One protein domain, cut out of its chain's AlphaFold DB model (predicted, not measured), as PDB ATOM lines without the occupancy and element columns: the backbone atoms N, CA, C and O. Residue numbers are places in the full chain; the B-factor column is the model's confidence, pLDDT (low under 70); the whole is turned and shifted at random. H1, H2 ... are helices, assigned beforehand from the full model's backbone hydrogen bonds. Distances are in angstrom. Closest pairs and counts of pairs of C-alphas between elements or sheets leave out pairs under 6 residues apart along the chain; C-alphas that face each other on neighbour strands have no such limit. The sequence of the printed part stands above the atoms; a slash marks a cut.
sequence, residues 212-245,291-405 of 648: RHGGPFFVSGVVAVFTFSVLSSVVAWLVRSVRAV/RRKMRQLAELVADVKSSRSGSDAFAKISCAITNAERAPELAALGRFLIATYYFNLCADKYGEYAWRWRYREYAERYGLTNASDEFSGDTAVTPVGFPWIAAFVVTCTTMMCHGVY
ATOM      1  N   ARG A 212      76.955  16.144  36.950       73.88
ATOM      2  CA  ARG A 212      77.266  17.546  37.314       73.88
ATOM      3  C   ARG A 212      77.425  18.467  36.106       73.88
ATOM      4  O   ARG A 212      76.914  19.575  36.108       73.88
ATOM      5  N   HIS A 213      78.072  17.970  35.056       67.06
ATOM      6  CA  HIS A 213      78.414  18.739  33.852       67.06
ATOM      7  C   HIS A 213      77.501  18.424  32.659       67.06
ATOM      8  O   HIS A 213      77.921  18.446  31.503       67.06
ATOM      9  N   GLY A 214      76.249  18.051  32.930       65.25
ATOM     10  CA  GLY A 214      75.256  17.822  31.886       65.25
ATOM     11  C   GLY A 214      74.615  19.125  31.404       65.25
ATOM     12  O   GLY A 214      74.217  19.961  32.213       65.25
ATOM     13  N   GLY A 215      74.386  19.226  30.090       70.69
ATOM     14  CA  GLY A 215      73.585  20.287  29.466       70.69
ATOM     15  C   GLY A 215      72.287  20.690  30.196       70.69
ATOM     16  O   GLY A 215      72.041  21.892  30.280       70.69
ATOM     17  N   PRO A 216      71.471  19.784  30.783       80.25
ATOM     18  CA  PRO A 216      70.206  20.187  31.411       80.25
ATOM     19  C   PRO A 216      70.347  21.135  32.614       80.25
ATOM     20  O   PRO A 216      69.479  21.987  32.812       80.25
ATOM     21  N   PHE A 217      71.415  21.032  33.412       81.56
ATOM     22  CA  PHE A 217      71.587  21.893  34.591       81.56
ATOM     23  C   PHE A 217      72.039  23.295  34.208       81.56
ATOM     24  O   PHE A 217      71.513  24.275  34.729       81.56
ATOM     25  N   PHE A 218      72.936  23.397  33.230       78.81
ATOM     26  CA  PHE A 218      73.293  24.690  32.664       78.81
ATOM     27  C   PHE A 218      72.096  25.347  31.971       78.81
ATOM     28  O   PHE A 218      71.842  26.522  32.202       78.81
ATOM     29  N   VAL A 219      71.307  24.597  31.187       82.75
ATOM     30  CA  VAL A 219      70.061  25.116  30.595       82.75
ATOM     31  C   VAL A 219      69.127  25.637  31.687       82.75
ATOM     32  O   VAL A 219      68.583  26.724  31.538       82.75
ATOM     33  N   SER A 220      69.010  24.930  32.816       78.50
ATOM     34  CA  SER A 220      68.234  25.408  33.970       78.50
ATOM     35  C   SER A 220      68.796  26.718  34.536       78.50
ATOM     36  O   SER A 220      68.033  27.643  34.806       78.50
ATOM     37  N   GLY A 221      70.122  26.839  34.654       80.56
ATOM     38  CA  GLY A 221      70.789  28.074  35.068       80.56
ATOM     39  C   GLY A 221      70.564  29.238  34.098       80.56
ATOM     40  O   GLY A 221      70.229  30.339  34.527       80.56
ATOM     41  N   VAL A 222      70.666  28.998  32.788       81.88
ATOM     42  CA  VAL A 222      70.382  29.996  31.744       81.88
ATOM     43  C   VAL A 222      68.921  30.425  31.776       81.88
ATOM     44  O   VAL A 222      68.645  31.618  31.695       81.88
ATOM     45  N   VAL A 223      67.990  29.480  31.926       85.56
ATOM     46  CA  VAL A 223      66.558  29.778  32.060       85.56
ATOM     47  C   VAL A 223      66.314  30.626  33.304       85.56
ATOM     48  O   VAL A 223      65.639  31.643  33.199       85.56
ATOM     49  N   ALA A 224      66.914  30.289  34.450       81.62
ATOM     50  CA  ALA A 224      66.801  31.093  35.665       81.62
ATOM     51  C   ALA A 224      67.320  32.524  35.449       81.62
ATOM     52  O   ALA A 224      66.603  33.487  35.720       81.62
ATOM     53  N   VAL A 225      68.528  32.682  34.895       84.25
ATOM     54  CA  VAL A 225      69.104  34.000  34.578       84.25
ATOM     55  C   VAL A 225      68.222  34.778  33.603       84.25
ATOM     56  O   VAL A 225      67.991  35.969  33.806       84.25
ATOM     57  N   PHE A 226      67.691  34.121  32.570       84.62
ATOM     58  CA  PHE A 226      66.773  34.737  31.619       84.62
ATOM     59  C   PHE A 226      65.491  35.205  32.309       84.62
ATOM     60  O   PHE A 226      65.112  36.361  32.145       84.62
ATOM     61  N   THR A 227      64.872  34.368  33.142       82.75
ATOM     62  CA  THR A 227      63.670  34.720  33.907       82.75
ATOM     63  C   THR A 227      63.925  35.909  34.831       82.75
ATOM     64  O   THR A 227      63.181  36.887  34.772       82.75
ATOM     65  N   PHE A 228      65.004  35.897  35.622       81.69
ATOM     66  CA  PHE A 228      65.367  37.032  36.481       81.69
ATOM     67  C   PHE A 228      65.646  38.301  35.679       81.69
ATOM     68  O   PHE A 228      65.227  39.390  36.078       81.69
ATOM     69  N   SER A 229      66.304  38.179  34.527       83.25
ATOM     70  CA  SER A 229      66.557  39.310  33.638       83.25
ATOM     71  C   SER A 229      65.260  39.864  33.036       83.25
ATOM     72  O   SER A 229      65.062  41.079  33.005       83.25
ATOM     73  N   VAL A 230      64.321  39.012  32.621       81.88
ATOM     74  CA  VAL A 230      63.002  39.441  32.132       81.88
ATOM     75  C   VAL A 230      62.226  40.153  33.239       81.88
ATOM     76  O   VAL A 230      61.778  41.277  33.026       81.88
ATOM     77  N   LEU A 231      62.139  39.568  34.437       84.38
ATOM     78  CA  LEU A 231      61.468  40.182  35.588       84.38
ATOM     79  C   LEU A 231      62.087  41.541  35.942       84.38
ATOM     80  O   LEU A 231      61.374  42.537  36.062       84.38
ATOM     81  N   SER A 232      63.416  41.617  36.010       81.69
ATOM     82  CA  SER A 232      64.143  42.866  36.275       81.69
ATOM     83  C   SER A 232      63.902  43.913  35.190       81.69
ATOM     84  O   SER A 232      63.766  45.099  35.489       81.69
ATOM     85  N   SER A 233      63.805  43.490  33.927       82.31
ATOM     86  CA  SER A 233      63.482  44.369  32.799       82.31
ATOM     87  C   SER A 233      62.060  44.922  32.906       82.31
ATOM     88  O   SER A 233      61.853  46.115  32.684       82.31
ATOM     89  N   VAL A 234      61.091  44.084  33.292       78.50
ATOM     90  CA  VAL A 234      59.699  44.495  33.526       78.50
ATOM     91  C   VAL A 234      59.620  45.493  34.679       78.50
ATOM     92  O   VAL A 234      59.017  46.550  34.517       78.50
ATOM     93  N   VAL A 235      60.287  45.226  35.806       81.00
ATOM     94  CA  VAL A 235      60.341  46.147  36.957       81.00
ATOM     95  C   VAL A 235      61.009  47.471  36.576       81.00
ATOM     96  O   VAL A 235      60.465  48.541  36.847       81.00
ATOM     97  N   ALA A 236      62.156  47.423  35.894       77.69
ATOM     98  CA  ALA A 236      62.863  48.604  35.402       77.69
ATOM     99  C   ALA A 236      61.977  49.470  34.495       77.69
ATOM    100  O   ALA A 236      61.980  50.701  34.587       77.69
ATOM    101  N   TRP A 237      61.208  48.824  33.622       84.38
ATOM    102  CA  TRP A 237      60.256  49.488  32.749       84.38
ATOM    103  C   TRP A 237      59.060  50.059  33.528       84.38
ATOM    104  O   TRP A 237      58.733  51.228  33.334       84.38
ATOM    105  N   LEU A 238      58.478  49.317  34.477       77.62
ATOM    106  CA  LEU A 238      57.382  49.790  35.333       77.62
ATOM    107  C   LEU A 238      57.786  51.025  36.142       77.62
ATOM    108  O   LEU A 238      57.076  52.027  36.127       77.62
ATOM    109  N   VAL A 239      58.958  51.003  36.785       80.38
ATOM    110  CA  VAL A 239      59.483  52.143  37.556       80.38
ATOM    111  C   VAL A 239      59.613  53.389  36.679       80.38
ATOM    112  O   VAL A 239      59.294  54.497  37.113       80.38
ATOM    113  N   ARG A 240      60.055  53.229  35.428       79.88
ATOM    114  CA  ARG A 240      60.131  54.339  34.468       79.88
ATOM    115  C   ARG A 240      58.759  54.848  34.064       79.88
ATOM    116  O   ARG A 240      58.564  56.059  34.058       79.88
ATOM    117  N   SER A 241      57.829  53.950  33.757       77.31
ATOM    118  CA  SER A 241      56.455  54.306  33.397       77.31
ATOM    119  C   SER A 241      55.771  55.069  34.532       77.31
ATOM    120  O   SER A 241      55.222  56.141  34.296       77.31
ATOM    121  N   VAL A 242      55.905  54.603  35.779       78.81
ATOM    122  CA  VAL A 242      55.368  55.286  36.966       78.81
ATOM    123  C   VAL A 242      55.997  56.668  37.147       78.81
ATOM    124  O   VAL A 242      55.283  57.632  37.411       78.81
ATOM    125  N   ARG A 243      57.317  56.810  36.967       81.69
ATOM    126  CA  ARG A 243      57.982  58.127  37.028       81.69
ATOM    127  C   ARG A 243      57.498  59.076  35.943       81.69
ATOM    128  O   ARG A 243      57.262  60.242  36.238       81.69
ATOM    129  N   ALA A 244      57.325  58.578  34.721       78.81
ATOM    130  CA  ALA A 244      56.798  59.372  33.620       78.81
ATOM    131  C   ALA A 244      55.375  59.860  33.932       78.81
ATOM    132  O   ALA A 244      55.107  61.053  33.825       78.81
ATOM    133  N   VAL A 245      54.496  58.975  34.415       77.75
ATOM    134  CA  VAL A 245      53.129  59.339  34.831       77.75
ATOM    135  C   VAL A 245      53.143  60.368  35.963       77.75
ATOM    136  O   VAL A 245      52.482  61.399  35.855       77.75
ATOM    137  N   ARG A 291      66.755  50.078  10.655       88.31
ATOM    138  CA  ARG A 291      66.678  50.405   9.220       88.31
ATOM    139  C   ARG A 291      67.678  51.487   8.817       88.31
ATOM    140  O   ARG A 291      68.315  51.351   7.780       88.31
ATOM    141  N   ARG A 292      67.841  52.540   9.627       90.50
ATOM    142  CA  ARG A 292      68.848  53.584   9.375       90.50
ATOM    143  C   ARG A 292      70.270  53.029   9.405       90.50
ATOM    144  O   ARG A 292      71.027  53.328   8.495       90.50
ATOM    145  N   LYS A 293      70.614  52.196  10.390       84.75
ATOM    146  CA  LYS A 293      71.947  51.575  10.477       84.75
ATOM    147  C   LYS A 293      72.215  50.614   9.318       84.75
ATOM    148  O   LYS A 293      73.307  50.625   8.769       84.75
ATOM    149  N   MET A 294      71.215  49.833   8.908       83.44
ATOM    150  CA  MET A 294      71.328  48.960   7.736       83.44
ATOM    151  C   MET A 294      71.530  49.761   6.446       83.44
ATOM    152  O   MET A 294      72.337  49.354   5.620       83.44
ATOM    153  N   ARG A 295      70.859  50.913   6.291       93.06
ATOM    154  CA  ARG A 295      71.110  51.830   5.166       93.06
ATOM    155  C   ARG A 295      72.520  52.412   5.200       93.06
ATOM    156  O   ARG A 295      73.215  52.285   4.209       93.06
ATOM    157  N   GLN A 296      72.975  52.914   6.350       89.69
ATOM    158  CA  GLN A 296      74.347  53.416   6.515       89.69
ATOM    159  C   GLN A 296      75.404  52.349   6.197       89.69
ATOM    160  O   GLN A 296      76.431  52.648   5.601       89.69
ATOM    161  N   LEU A 297      75.156  51.091   6.576       86.75
ATOM    162  CA  LEU A 297      76.044  49.982   6.239       86.75
ATOM    163  C   LEU A 297      76.008  49.660   4.739       86.75
ATOM    164  O   LEU A 297      77.052  49.396   4.155       86.75
ATOM    165  N   ALA A 298      74.827  49.671   4.117       93.00
ATOM    166  CA  ALA A 298      74.688  49.451   2.681       93.00
ATOM    167  C   ALA A 298      75.368  50.565   1.865       93.00
ATOM    168  O   ALA A 298      76.076  50.255   0.912       93.00
ATOM    169  N   GLU A 299      75.210  51.824   2.280       95.12
ATOM    170  CA  GLU A 299      75.900  52.999   1.730       95.12
ATOM    171  C   GLU A 299      77.418  52.843   1.865       95.12
ATOM    172  O   GLU A 299      78.123  52.907   0.867       95.12
ATOM    173  N   LEU A 300      77.922  52.488   3.055       92.25
ATOM    174  CA  LEU A 300      79.349  52.223   3.256       92.25
ATOM    175  C   LEU A 300      79.872  51.102   2.347       92.25
ATOM    176  O   LEU A 300      80.953  51.212   1.780       92.25
ATOM    177  N   VAL A 301      79.129  50.000   2.209       93.94
ATOM    178  CA  VAL A 301      79.521  48.894   1.324       93.94
ATOM    179  C   VAL A 301      79.545  49.349  -0.137       93.94
ATOM    180  O   VAL A 301      80.450  48.951  -0.868       93.94
ATOM    181  N   ALA A 302      78.586  50.172  -0.565       96.69
ATOM    182  CA  ALA A 302      78.575  50.751  -1.904       96.69
ATOM    183  C   ALA A 302      79.773  51.693  -2.123       96.69
ATOM    184  O   ALA A 302      80.464  51.559  -3.131       96.69
ATOM    185  N   ASP A 303      80.085  52.552  -1.150       96.25
ATOM    186  CA  ASP A 303      81.222  53.482  -1.185       96.25
ATOM    187  C   ASP A 303      82.576  52.764  -1.211       96.25
ATOM    188  O   ASP A 303      83.512  53.188  -1.896       96.25
ATOM    189  N   VAL A 304      82.696  51.658  -0.475       95.38
ATOM    190  CA  VAL A 304      83.893  50.812  -0.491       95.38
ATOM    191  C   VAL A 304      84.025  50.112  -1.840       95.38
ATOM    192  O   VAL A 304      85.114  50.113  -2.408       95.38
ATOM    193  N   LYS A 305      82.932  49.574  -2.395       96.81
ATOM    194  CA  LYS A 305      82.931  48.937  -3.723       96.81
ATOM    195  C   LYS A 305      83.241  49.911  -4.860       96.81
ATOM    196  O   LYS A 305      83.833  49.489  -5.844       96.81
ATOM    197  N   SER A 306      82.866  51.182  -4.732       97.50
ATOM    198  CA  SER A 306      83.159  52.226  -5.723       97.50
ATOM    199  C   SER A 306      84.571  52.814  -5.598       97.50
ATOM    200  O   SER A 306      84.914  53.762  -6.306       97.50
ATOM    201  N   SER A 307      85.400  52.283  -4.694       98.00
ATOM    202  CA  SER A 307      86.751  52.794  -4.470       98.00
ATOM    203  C   SER A 307      87.670  52.509  -5.648       98.00
ATOM    204  O   SER A 307      87.698  51.399  -6.175       98.00
ATOM    205  N   ARG A 308      88.469  53.509  -6.031       98.12
ATOM    206  CA  ARG A 308      89.387  53.409  -7.183       98.12
ATOM    207  C   ARG A 308      90.637  52.578  -6.885       98.12
ATOM    208  O   ARG A 308      91.312  52.133  -7.805       98.12
ATOM    209  N   SER A 309      90.960  52.387  -5.607       97.50
ATOM    210  CA  SER A 309      92.128  51.644  -5.141       97.50
ATOM    211  C   SER A 309      91.855  50.977  -3.791       97.50
ATOM    212  O   SER A 309      90.925  51.345  -3.066       97.50
ATOM    213  N   GLY A 310      92.713  50.026  -3.410       95.44
ATOM    214  CA  GLY A 310      92.677  49.431  -2.072       95.44
ATOM    215  C   GLY A 310      92.934  50.449  -0.951       95.44
ATOM    216  O   GLY A 310      92.339  50.338   0.120       95.44
ATOM    217  N   SER A 311      93.762  51.471  -1.196       96.00
ATOM    218  CA  SER A 311      94.027  52.539  -0.223       96.00
ATOM    219  C   SER A 311      92.817  53.453  -0.004       96.00
ATOM    220  O   SER A 311      92.522  53.784   1.142       96.00
ATOM    221  N   ASP A 312      92.077  53.799  -1.063       96.31
ATOM    222  CA  ASP A 312      90.822  54.560  -0.970       96.31
ATOM    223  C   ASP A 312      89.749  53.763  -0.208       96.31
ATOM    224  O   ASP A 312      89.141  54.265   0.740       96.31
ATOM    225  N   ALA A 313      89.598  52.473  -0.532       94.50
ATOM    226  CA  ALA A 313      88.706  51.572   0.197       94.50
ATOM    227  C   ALA A 313      89.054  51.513   1.692       94.50
ATOM    228  O   ALA A 313      88.175  51.631   2.549       94.50
ATOM    229  N   PHE A 314      90.343  51.379   2.018       92.19
ATOM    230  CA  PHE A 314      90.812  51.359   3.400       92.19
ATOM    231  C   PHE A 314      90.571  52.692   4.119       92.19
ATOM    232  O   PHE A 314      90.126  52.689   5.267       92.19
ATOM    233  N   ALA A 315      90.796  53.832   3.458       93.56
ATOM    234  CA  ALA A 315      90.537  55.155   4.024       93.56
ATOM    235  C   ALA A 315      89.048  55.350   4.360       93.56
ATOM    236  O   ALA A 315      88.716  55.784   5.466       93.56
ATOM    237  N   LYS A 316      88.144  54.945   3.457       93.31
ATOM    238  CA  LYS A 316      86.688  54.975   3.682       93.31
ATOM    239  C   LYS A 316      86.266  54.080   4.846       93.31
ATOM    240  O   LYS A 316      85.526  54.524   5.726       93.31
ATOM    241  N   ILE A 317      86.785  52.851   4.906       88.75
ATOM    242  CA  ILE A 317      86.542  51.927   6.026       88.75
ATOM    243  C   ILE A 317      87.053  52.531   7.339       88.75
ATOM    244  O   ILE A 317      86.333  52.532   8.336       88.75
ATOM    245  N   SER A 318      88.264  53.086   7.346       87.31
ATOM    246  CA  SER A 318      88.877  53.698   8.529       87.31
ATOM    247  C   SER A 318      88.074  54.902   9.041       87.31
ATOM    248  O   SER A 318      87.835  55.031  10.247       87.31
ATOM    249  N   CYS A 319      87.576  55.748   8.133       91.38
ATOM    250  CA  CYS A 319      86.683  56.858   8.464       91.38
ATOM    251  C   CYS A 319      85.369  56.353   9.083       91.38
ATOM    252  O   CYS A 319      84.961  56.812  10.153       91.38
ATOM    253  N   ALA A 320      84.740  55.345   8.472       89.25
ATOM    254  CA  ALA A 320      83.506  54.759   8.982       89.25
ATOM    255  C   ALA A 320      83.680  54.101  10.359       89.25
ATOM    256  O   ALA A 320      82.826  54.271  11.230       89.25
ATOM    257  N   ILE A 321      84.801  53.410  10.584       85.25
ATOM    258  CA  ILE A 321      85.174  52.852  11.890       85.25
ATOM    259  C   ILE A 321      85.311  53.976  12.922       85.25
ATOM    260  O   ILE A 321      84.703  53.916  13.987       85.25
ATOM    261  N   THR A 322      86.030  55.047  12.585       86.50
ATOM    262  CA  THR A 322      86.222  56.198  13.483       86.50
ATOM    263  C   THR A 322      84.892  56.877  13.838       86.50
ATOM    264  O   THR A 322      84.675  57.276  14.983       86.50
ATOM    265  N   ASN A 323      83.955  56.955  12.890       86.94
ATOM    266  CA  ASN A 323      82.604  57.463  13.142       86.94
ATOM    267  C   ASN A 323      81.775  56.511  14.016       86.94
ATOM    268  O   ASN A 323      81.070  56.959  14.922       86.94
ATOM    269  N   ALA A 324      81.874  55.200  13.780       82.88
ATOM    270  CA  ALA A 324      81.198  54.185  14.583       82.88
ATOM    271  C   ALA A 324      81.696  54.165  16.038       82.88
ATOM    272  O   ALA A 324      80.936  53.832  16.944       82.88
ATOM    273  N   GLU A 325      82.937  54.574  16.283       82.25
ATOM    274  CA  GLU A 325      83.526  54.608  17.624       82.25
ATOM    275  C   GLU A 325      83.005  55.704  18.520       82.25
ATOM    276  O   GLU A 325      82.863  55.521  19.726       82.25
ATOM    277  N   ARG A 326      82.677  56.839  17.915       83.81
ATOM    278  CA  ARG A 326      82.037  57.946  18.620       83.81
ATOM    279  C   ARG A 326      80.552  57.676  18.855       83.81
ATOM    280  O   ARG A 326      79.882  58.457  19.529       83.81
ATOM    281  N   ALA A 327      80.025  56.585  18.300       86.31
ATOM    282  CA  ALA A 327      78.625  56.247  18.413       86.31
ATOM    283  C   ALA A 327      78.320  55.741  19.841       86.31
ATOM    284  O   ALA A 327      78.968  54.808  20.327       86.31
ATOM    285  N   PRO A 328      77.309  56.296  20.539       85.81
ATOM    286  CA  PRO A 328      76.918  55.842  21.878       85.81
ATOM    287  C   PRO A 328      76.487  54.365  21.914       85.81
ATOM    288  O   PRO A 328      76.442  53.746  22.982       85.81
ATOM    289  N   GLU A 329      76.155  53.797  20.756       86.19
ATOM    290  CA  GLU A 329      75.866  52.382  20.562       86.19
ATOM    291  C   GLU A 329      77.091  51.501  20.804       86.19
ATOM    292  O   GLU A 329      76.932  50.409  21.343       86.19
ATOM    293  N   LEU A 330      78.301  51.964  20.478       87.56
ATOM    294  CA  LEU A 330      79.505  51.174  20.705       87.56
ATOM    295  C   LEU A 330      79.786  51.037  22.209       87.56
ATOM    296  O   LEU A 330      80.005  49.934  22.704       87.56
ATOM    297  N   ALA A 331      79.635  52.121  22.972       89.75
ATOM    298  CA  ALA A 331      79.686  52.044  24.431       89.75
ATOM    299  C   ALA A 331      78.547  51.178  25.006       89.75
ATOM    300  O   ALA A 331      78.704  50.519  26.028       89.75
ATOM    301  N   ALA A 332      77.372  51.142  24.368       88.94
ATOM    302  CA  ALA A 332      76.304  50.210  24.741       88.94
ATOM    303  C   ALA A 332      76.695  48.748  24.516       88.94
ATOM    304  O   ALA A 332      76.432  47.912  25.379       88.94
ATOM    305  N   LEU A 333      77.335  48.464  23.382       90.62
ATOM    306  CA  LEU A 333      77.854  47.146  23.059       90.62
ATOM    307  C   LEU A 333      78.909  46.722  24.082       90.62
ATOM    308  O   LEU A 333      78.796  45.629  24.622       90.62
ATOM    309  N   GLY A 334      79.862  47.598  24.423       93.94
ATOM    310  CA  GLY A 334      80.872  47.314  25.448       93.94
ATOM    311  C   GLY A 334      80.252  46.916  26.792       93.94
ATOM    312  O   GLY A 334      80.589  45.876  27.353       93.94
ATOM    313  N   ARG A 335      79.244  47.673  27.250       94.31
ATOM    314  CA  ARG A 335      78.473  47.352  28.467       94.31
ATOM    315  C   ARG A 335      77.758  46.008  28.382       94.31
ATOM    316  O   ARG A 335      77.770  45.246  29.342       94.31
ATOM    317  N   PHE A 336      77.111  45.733  27.252       93.88
ATOM    318  CA  PHE A 336      76.401  44.477  27.037       93.88
ATOM    319  C   PHE A 336      77.360  43.282  27.038       93.88
ATOM    320  O   PHE A 336      77.073  42.272  27.668       93.88
ATOM    321  N   LEU A 337      78.512  43.403  26.379       95.75
ATOM    322  CA  LEU A 337      79.518  42.348  26.341       95.75
ATOM    323  C   LEU A 337      80.058  42.043  27.746       95.75
ATOM    324  O   LEU A 337      80.099  40.880  28.135       95.75
ATOM    325  N   ILE A 338      80.355  43.063  28.554       96.88
ATOM    326  CA  ILE A 338      80.715  42.867  29.971       96.88
ATOM    327  C   ILE A 338      79.567  42.196  30.742       96.88
ATOM    328  O   ILE A 338      79.793  41.250  31.490       96.88
ATOM    329  N   ALA A 339      78.317  42.607  30.516       95.94
ATOM    330  CA  ALA A 339      77.153  41.987  31.151       95.94
ATOM    331  C   ALA A 339      77.012  40.487  30.836       95.94
ATOM    332  O   ALA A 339      76.574  39.726  31.700       95.94
ATOM    333  N   THR A 340      77.413  40.035  29.640       94.56
ATOM    334  CA  THR A 340      77.355  38.604  29.297       94.56
ATOM    335  C   THR A 340      78.199  37.739  30.233       94.56
ATOM    336  O   THR A 340      77.776  36.628  30.555       94.56
ATOM    337  N   TYR A 341      79.322  38.259  30.745       96.69
ATOM    338  CA  TYR A 341      80.127  37.586  31.766       96.69
ATOM    339  C   TYR A 341      79.353  37.353  33.056       96.69
ATOM    340  O   TYR A 341      79.275  36.217  33.520       96.69
ATOM    341  N   TYR A 342      78.714  38.387  33.594       96.75
ATOM    342  CA  TYR A 342      77.953  38.264  34.835       96.75
ATOM    343  C   TYR A 342      76.738  37.359  34.692       96.75
ATOM    344  O   TYR A 342      76.458  36.563  35.589       96.75
ATOM    345  N   PHE A 343      76.048  37.418  33.552       95.31
ATOM    346  CA  PHE A 343      74.964  36.483  33.265       95.31
ATOM    347  C   PHE A 343      75.464  35.039  33.202       95.31
ATOM    348  O   PHE A 343      74.832  34.167  33.795       95.31
ATOM    349  N   ASN A 344      76.603  34.781  32.553       94.44
ATOM    350  CA  ASN A 344      77.194  33.444  32.530       94.44
ATOM    351  C   ASN A 344      77.609  32.982  33.932       94.44
ATOM    352  O   ASN A 344      77.284  31.867  34.328       94.44
ATOM    353  N   LEU A 345      78.274  33.844  34.701       93.69
ATOM    354  CA  LEU A 345      78.714  33.527  36.056       93.69
ATOM    355  C   LEU A 345      77.530  33.167  36.961       93.69
ATOM    356  O   LEU A 345      77.580  32.185  37.698       93.69
ATOM    357  N   CYS A 346      76.435  33.921  36.870       94.00
ATOM    358  CA  CYS A 346      75.216  33.613  37.610       94.00
ATOM    359  C   CYS A 346      74.562  32.321  37.111       94.00
ATOM    360  O   CYS A 346      74.091  31.535  37.930       94.00
ATOM    361  N   ALA A 347      74.563  32.064  35.798       90.75
ATOM    362  CA  ALA A 347      74.040  30.821  35.231       90.75
ATOM    363  C   ALA A 347      74.804  29.601  35.763       90.75
ATOM    364  O   ALA A 347      74.178  28.591  36.076       90.75
ATOM    365  N   ASP A 348      76.121  29.713  35.944       90.44
ATOM    366  CA  ASP A 348      76.949  28.660  36.535       90.44
ATOM    367  C   ASP A 348      76.575  28.409  38.002       90.44
ATOM    368  O   ASP A 348      76.381  27.259  38.401       90.44
ATOM    369  N   LYS A 349      76.377  29.472  38.796       91.00
ATOM    370  CA  LYS A 349      75.937  29.359  40.201       91.00
ATOM    371  C   LYS A 349      74.539  28.749  40.325       91.00
ATOM    372  O   LYS A 349      74.318  27.896  41.183       91.00
ATOM    373  N   TYR A 350      73.607  29.130  39.452       91.00
ATOM    374  CA  TYR A 350      72.272  28.525  39.407       91.00
ATOM    375  C   TYR A 350      72.295  27.078  38.923       91.00
ATOM    376  O   TYR A 350      71.568  26.247  39.462       91.00
ATOM    377  N   GLY A 351      73.127  26.762  37.930       89.12
ATOM    378  CA  GLY A 351      73.314  25.397  37.450       89.12
ATOM    379  C   GLY A 351      73.872  24.492  38.545       89.12
ATOM    380  O   GLY A 351      73.372  23.385  38.738       89.12
ATOM    381  N   GLU A 352      74.845  24.983  39.317       88.62
ATOM    382  CA  GLU A 352      75.379  24.272  40.478       88.62
ATOM    383  C   GLU A 352      74.324  24.086  41.574       88.62
ATOM    384  O   GLU A 352      74.175  22.974  42.080       88.62
ATOM    385  N   TYR A 353      73.557  25.130  41.904       90.50
ATOM    386  CA  TYR A 353      72.446  25.040  42.855       90.50
ATOM    387  C   TYR A 353      71.409  23.988  42.423       90.50
ATOM    388  O   TYR A 353      71.087  23.082  43.190       90.50
ATOM    389  N   ALA A 354      70.944  24.049  41.171       89.38
ATOM    390  CA  ALA A 354      69.969  23.107  40.625       89.38
ATOM    391  C   ALA A 354      70.508  21.668  40.590       89.38
ATOM    392  O   ALA A 354      69.767  20.720  40.861       89.38
ATOM    393  N   TRP A 355      71.796  21.493  40.279       89.25
ATOM    394  CA  TRP A 355      72.443  20.186  40.328       89.25
ATOM    395  C   TRP A 355      72.506  19.639  41.754       89.25
ATOM    396  O   TRP A 355      72.094  18.501  41.965       89.25
ATOM    397  N   ARG A 356      72.964  20.434  42.731       87.44
ATOM    398  CA  ARG A 356      73.040  20.010  44.140       87.44
ATOM    399  C   ARG A 356      71.661  19.644  44.686       87.44
ATOM    400  O   ARG A 356      71.534  18.617  45.346       87.44
ATOM    401  N   TRP A 357      70.632  20.421  44.347       87.69
ATOM    402  CA  TRP A 357      69.250  20.128  44.729       87.69
ATOM    403  C   TRP A 357      68.768  18.780  44.172       87.69
ATOM    404  O   TRP A 357      68.359  17.907  44.933       87.69
ATOM    405  N   ARG A 358      68.898  18.545  42.857       88.50
ATOM    406  CA  ARG A 358      68.499  17.255  42.258       88.50
ATOM    407  C   ARG A 358      69.350  16.083  42.731       88.50
ATOM    408  O   ARG A 358      68.861  14.961  42.804       88.50
ATOM    409  N   TYR A 359      70.634  16.316  42.994       86.94
ATOM    410  CA  TYR A 359      71.514  15.286  43.529       86.94
ATOM    411  C   TYR A 359      71.084  14.877  44.937       86.94
ATOM    412  O   TYR A 359      71.103  13.690  45.246       86.94
ATOM    413  N   ARG A 360      70.642  15.833  45.759       85.12
ATOM    414  CA  ARG A 360      70.072  15.557  47.077       85.12
ATOM    415  C   ARG A 360      68.790  14.731  46.980       85.12
ATOM    416  O   ARG A 360      68.728  13.682  47.602       85.12
ATOM    417  N   GLU A 361      67.826  15.142  46.153       87.81
ATOM    418  CA  GLU A 361      66.591  14.365  45.926       87.81
ATOM    419  C   GLU A 361      66.897  12.939  45.444       87.81
ATOM    420  O   GLU A 361      66.268  11.969  45.865       87.81
ATOM    421  N   TYR A 362      67.895  12.800  44.564       86.50
ATOM    422  CA  TYR A 362      68.400  11.502  44.132       86.50
ATOM    423  C   TYR A 362      68.997  10.715  45.307       86.50
ATOM    424  O   TYR A 362      68.665   9.548  45.486       86.50
ATOM    425  N   ALA A 363      69.854  11.330  46.121       84.00
ATOM    426  CA  ALA A 363      70.500  10.665  47.246       84.00
ATOM    427  C   ALA A 363      69.493  10.204  48.310       84.00
ATOM    428  O   ALA A 363      69.577   9.063  48.757       84.00
ATOM    429  N   GLU A 364      68.515  11.043  48.656       86.12
ATOM    430  CA  GLU A 364      67.431  10.715  49.590       86.12
ATOM    431  C   GLU A 364      66.578   9.549  49.065       86.12
ATOM    432  O   GLU A 364      66.337   8.588  49.792       86.12
ATOM    433  N   ARG A 365      66.203   9.562  47.776       87.50
ATOM    434  CA  ARG A 365      65.387   8.497  47.162       87.50
ATOM    435  C   ARG A 365      66.057   7.120  47.182       87.50
ATOM    436  O   ARG A 365      65.355   6.115  47.223       87.50
ATOM    437  N   TYR A 366      67.386   7.065  47.125       84.12
ATOM    438  CA  TYR A 366      68.143   5.807  47.066       84.12
ATOM    439  C   TYR A 366      68.911   5.497  48.359       84.12
ATOM    440  O   TYR A 366      69.817   4.668  48.332       84.12
ATOM    441  N   GLY A 367      68.583   6.160  49.476       84.81
ATOM    442  CA  GLY A 367      69.216   5.901  50.776       84.81
ATOM    443  C   GLY A 367      70.724   6.179  50.806       84.81
ATOM    444  O   GLY A 367      71.458   5.565  51.574       84.81
ATOM    445  N   LEU A 368      71.215   7.084  49.953       77.81
ATOM    446  CA  LEU A 368      72.639   7.424  49.826       77.81
ATOM    447  C   LEU A 368      73.086   8.533  50.794       77.81
ATOM    448  O   LEU A 368      74.228   8.977  50.713       77.81
ATOM    449  N   THR A 369      72.211   8.989  51.690       73.12
ATOM    450  CA  THR A 369      72.462  10.110  52.612       73.12
ATOM    451  C   THR A 369      73.588   9.837  53.605       73.12
ATOM    452  O   THR A 369      74.286  10.765  53.984       73.12
ATOM    453  N   ASN A 370      73.821   8.574  53.975       66.25
ATOM    454  CA  ASN A 370      74.897   8.209  54.905       66.25
ATOM    455  C   ASN A 370      76.241   7.989  54.184       66.25
ATOM    456  O   ASN A 370      77.300   8.107  54.786       66.25
ATOM    457  N   ALA A 371      76.212   7.700  52.877       56.19
ATOM    458  CA  ALA A 371      77.417   7.468  52.074       56.19
ATOM    459  C   ALA A 371      78.073   8.771  51.579       56.19
ATOM    460  O   ALA A 371      79.197   8.744  51.074       56.19
ATOM    461  N   SER A 372      77.379   9.912  51.676       54.16
ATOM    462  CA  SER A 372      77.929  11.207  51.266       54.16
ATOM    463  C   SER A 372      78.957  11.777  52.238       54.16
ATOM    464  O   SER A 372      79.805  12.541  51.788       54.16
ATOM    465  N   ASP A 373      78.922  11.393  53.515       56.03
ATOM    466  CA  ASP A 373      79.849  11.927  54.523       56.03
ATOM    467  C   ASP A 373      81.245  11.298  54.426       56.03
ATOM    468  O   ASP A 373      82.245  11.952  54.711       56.03
ATOM    469  N   GLU A 374      81.334  10.053  53.954       56.44
ATOM    470  CA  GLU A 374      82.588   9.294  53.957       56.44
ATOM    471  C   GLU A 374      83.385   9.429  52.645       56.44
ATOM    472  O   GLU A 374      84.612   9.358  52.646       56.44
ATOM    473  N   PHE A 375      82.716   9.651  51.505       51.47
ATOM    474  CA  PHE A 375      83.383   9.579  50.196       51.47
ATOM    475  C   PHE A 375      83.883  10.922  49.647       51.47
ATOM    476  O   PHE A 375      84.778  10.917  48.799       51.47
ATOM    477  N   SER A 376      83.322  12.071  50.052       54.53
ATOM    478  CA  SER A 376      83.737  13.342  49.442       54.53
ATOM    479  C   SER A 376      84.934  13.996  50.120       54.53
ATOM    480  O   SER A 376      85.694  14.628  49.392       54.53
ATOM    481  N   GLY A 377      85.154  13.837  51.434       54.16
ATOM    482  CA  GLY A 377      86.242  14.491  52.197       54.16
ATOM    483  C   GLY A 377      86.157  16.029  52.237       54.16
ATOM    484  O   GLY A 377      86.434  16.653  53.254       54.16
ATOM    485  N   ASP A 378      85.685  16.637  51.155       49.78
ATOM    486  CA  ASP A 378      85.134  17.968  51.042       49.78
ATOM    487  C   ASP A 378      83.642  17.892  51.367       49.78
ATOM    488  O   ASP A 378      82.869  17.341  50.583       49.78
ATOM    489  N   THR A 379      83.276  18.426  52.536       49.97
ATOM    490  CA  THR A 379      81.940  18.870  52.973       49.97
ATOM    491  C   THR A 379      80.754  18.072  52.425       49.97
ATOM    492  O   THR A 379      80.424  18.182  51.241       49.97
ATOM    493  N   ALA A 380      80.047  17.373  53.323       54.94
ATOM    494  CA  ALA A 380      78.682  16.892  53.120       54.94
ATOM    495  C   ALA A 380      77.904  17.849  52.206       54.94
ATOM    496  O   ALA A 380      78.053  19.070  52.328       54.94
ATOM    497  N   VAL A 381      77.104  17.321  51.273       59.09
ATOM    498  CA  VAL A 381      76.272  18.120  50.356       59.09
ATOM    499  C   VAL A 381      75.162  18.798  51.169       59.09
ATOM    500  O   VAL A 381      73.980  18.493  51.037       59.09
ATOM    501  N   THR A 382      75.538  19.715  52.056       60.31
ATOM    502  CA  THR A 382      74.630  20.562  52.799       60.31
ATOM    503  C   THR A 382      73.863  21.362  51.760       60.31
ATOM    504  O   THR A 382      74.490  21.872  50.817       60.31
ATOM    505  N   PRO A 383      72.529  21.459  51.883       59.00
ATOM    506  CA  PRO A 383      71.731  22.254  50.971       59.00
ATOM    507  C   PRO A 383      72.334  23.649  50.913       59.00
ATOM    508  O   PRO A 383      72.364  24.379  51.901       59.00
ATOM    509  N   VAL A 384      72.870  23.998  49.749       72.44
ATOM    510  CA  VAL A 384      73.301  25.369  49.527       72.44
ATOM    511  C   VAL A 384      72.015  26.164  49.502       72.44
ATOM    512  O   VAL A 384      71.111  25.832  48.732       72.44
ATOM    513  N   GLY A 385      71.912  27.173  50.363       86.44
ATOM    514  CA  GLY A 385      70.820  28.129  50.269       86.44
ATOM    515  C   GLY A 385      70.707  28.659  48.838       86.44
ATOM    516  O   GLY A 385      71.683  28.659  48.077       86.44
ATOM    517  N   PHE A 386      69.506  29.096  48.462       90.31
ATOM    518  CA  PHE A 386      69.287  29.744  47.171       90.31
ATOM    519  C   PHE A 386      70.374  30.813  46.926       90.31
ATOM    520  O   PHE A 386      70.678  31.575  47.851       90.31
ATOM    521  N   PRO A 387      70.990  30.887  45.728       92.81
ATOM    522  CA  PRO A 387      72.136  31.758  45.478       92.81
ATOM    523  C   PRO A 387      71.696  33.225  45.319       92.81
ATOM    524  O   PRO A 387      71.794  33.812  44.242       92.81
ATOM    525  N   TRP A 388      71.222  33.837  46.410       94.50
ATOM    526  CA  TRP A 388      70.662  35.192  46.450       94.50
ATOM    527  C   TRP A 388      71.596  36.232  45.844       94.50
ATOM    528  O   TRP A 388      71.156  37.073  45.065       94.50
ATOM    529  N   ILE A 389      72.896  36.138  46.129       94.81
ATOM    530  CA  ILE A 389      73.896  37.057  45.576       94.81
ATOM    531  C   ILE A 389      73.900  36.993  44.042       94.81
ATOM    532  O   ILE A 389      73.880  38.037  43.395       94.81
ATOM    533  N   ALA A 390      73.831  35.799  43.441       93.06
ATOM    534  CA  ALA A 390      73.742  35.659  41.987       93.06
ATOM    535  C   ALA A 390      72.436  36.263  41.436       93.06
ATOM    536  O   ALA A 390      72.452  36.925  40.400       93.06
ATOM    537  N   ALA A 391      71.308  36.114  42.141       93.19
ATOM    538  CA  ALA A 391      70.046  36.772  41.781       93.19
ATOM    539  C   ALA A 391      70.170  38.304  41.755       93.19
ATOM    540  O   ALA A 391      69.735  38.957  40.798       93.19
ATOM    541  N   PHE A 392      70.804  38.876  42.781       95.62
ATOM    542  CA  PHE A 392      71.069  40.309  42.857       95.62
ATOM    543  C   PHE A 392      72.022  40.768  41.753       95.62
ATOM    544  O   PHE A 392      71.758  41.787  41.119       95.62
ATOM    545  N   VAL A 393      73.074  40.002  41.448       95.94
ATOM    546  CA  VAL A 393      73.996  40.311  40.343       95.94
ATOM    547  C   VAL A 393      73.263  40.319  39.001       95.94
ATOM    548  O   VAL A 393      73.441  41.272  38.243       95.94
ATOM    549  N   VAL A 394      72.396  39.341  38.706       94.94
ATOM    550  CA  VAL A 394      71.568  39.352  37.481       94.94
ATOM    551  C   VAL A 394      70.689  40.600  37.436       94.94
ATOM    552  O   VAL A 394      70.667  41.297  36.423       94.94
ATOM    553  N   THR A 395      70.017  40.923  38.542       94.44
ATOM    554  CA  THR A 395      69.123  42.086  38.641       94.44
ATOM    555  C   THR A 395      69.873  43.393  38.388       94.44
ATOM    556  O   THR A 395      69.487  44.174  37.514       94.44
ATOM    557  N   CYS A 396      70.992  43.610  39.086       95.94
ATOM    558  CA  CYS A 396      71.852  44.778  38.917       95.94
ATOM    559  C   CYS A 396      72.417  44.859  37.494       95.94
ATOM    560  O   CYS A 396      72.353  45.918  36.874       95.94
ATOM    561  N   THR A 397      72.897  43.744  36.938       95.62
ATOM    562  CA  THR A 397      73.425  43.685  35.567       95.62
ATOM    563  C   THR A 397      72.351  44.084  34.553       95.62
ATOM    564  O   THR A 397      72.588  44.920  33.680       95.62
ATOM    565  N   THR A 398      71.132  43.564  34.697       92.56
ATOM    566  CA  THR A 398      70.010  43.912  33.822       92.56
ATOM    567  C   THR A 398      69.610  45.378  33.966       92.56
ATOM    568  O   THR A 398      69.464  46.079  32.962       92.56
ATOM    569  N   MET A 399      69.475  45.886  35.192       90.75
ATOM    570  CA  MET A 399      69.166  47.300  35.440       90.75
ATOM    571  C   MET A 399      70.238  48.227  34.856       90.75
ATOM    572  O   MET A 399      69.905  49.212  34.194       90.75
ATOM    573  N   MET A 400      71.515  47.871  35.011       94.00
ATOM    574  CA  MET A 400      72.649  48.579  34.427       94.00
ATOM    575  C   MET A 400      72.577  48.609  32.899       94.00
ATOM    576  O   MET A 400      72.719  49.682  32.304       94.00
ATOM    577  N   CYS A 401      72.328  47.462  32.263       89.19
ATOM    578  CA  CYS A 401      72.113  47.371  30.822       89.19
ATOM    579  C   CYS A 401      71.025  48.360  30.396       89.19
ATOM    580  O   CYS A 401      71.275  49.228  29.559       89.19
ATOM    581  N   HIS A 402      69.870  48.322  31.060       84.50
ATOM    582  CA  HIS A 402      68.756  49.225  30.779       84.50
ATOM    583  C   HIS A 402      69.047  50.691  31.090       84.50
ATOM    584  O   HIS A 402      68.275  51.544  30.661       84.50
ATOM    585  N   GLY A 403      70.105  51.023  31.834       85.44
ATOM    586  CA  GLY A 403      70.399  52.380  32.294       85.44
ATOM    587  C   GLY A 403      69.515  52.832  33.460       85.44
ATOM    588  O   GLY A 403      69.211  54.019  33.574       85.44
ATOM    589  N   VAL A 404      69.024  51.904  34.284       85.69
ATOM    590  CA  VAL A 404      68.352  52.203  35.556       85.69
ATOM    591  C   VAL A 404      69.397  52.145  36.662       85.69
ATOM    592  O   VAL A 404      69.961  51.089  36.904       85.69
ATOM    593  N   TYR A 405      69.667  53.281  37.310       89.44
ATOM    594  CA  TYR A 405      70.712  53.414  38.339       89.44
ATOM    595  C   TYR A 405      72.062  52.787  37.962       89.44
ATOM    596  O   TYR A 405      72.664  52.080  38.772       89.44
TER     597      TYR A 405
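AT A GLANCE: This is residues 212 to 245 and 291 to 405 of the 648 residues of the protein "WW domain-containing protein" of Micromonas commoda (strain RCC299 / NOUM17 / CCMP2709) (UniProt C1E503). One long helix, H4, makes most of the long axis; H1 crosses it, H6 folds back beside it and also packs on H1, and a helical hairpin of H2 and H3 makes a corner with H4 at its first end. A loop holding short H5 follows the other end. The 149 printed residues hold six named helices, H1 to H6 in chain order, and no named strand: all helix. The whole is extended, with a radius of gyration of the C-alphas of 24.2 A, and flat, spanning 78 by 48 by 22 A.

IN THESE COORDINATES: H1, residues 215 to 245, begins at C-alpha (73.585, 20.287, 29.466) and is 44.4 A long. H2 is residues 291 to 305, 20.8 A, and H3 residues 310 to 325, 22.3 A. H4, residues 328 to 365, is 54.9 A long. H5 is residues 372 to 375, 5.8 A. H6, residues 388 to 402, is 21.1 A long and ends at C-alpha (68.756, 49.225, 30.779).

HOW THE PARTS SIT: H1 touches H4 with residues 217 to 225 alone, at a steep tilt of 51 degrees; the closest C-alphas, Gly 221 and Ala 347, are 4.3 A apart. H1 touches H6 with residues 225 to 236 alone, closest at C-alphas Ser 232 and Thr 395, 5.6 A. H2 and H3 form a hairpin, closest at C-alphas Val 304 and Ala 313, 4.9 A. H4 touches H6 at a shallow tilt of 23 degrees, opposite ways, closest at C-alphas Cys 346 and Ala 390, 5.1 A. H5 touches no helix. Every O i to N i+4 pair is within hydrogen-bond range in H1, H2, H3 and H6, and 32 of 34 in H4; H5 is too short for such a pair, and its one O i to N i+3 pair is not within range.

THE WHOLE: C-alphas Arg 308 and Asn 370, the farthest apart, are 78.2 A apart. Residues 246 to 290 are not printed; C-alphas 245 and 291 are 30.3 A apart across the cut. The link H5 to H6 is long. pLDDT is under 70 at residues 213 to 214 and 370 to 383.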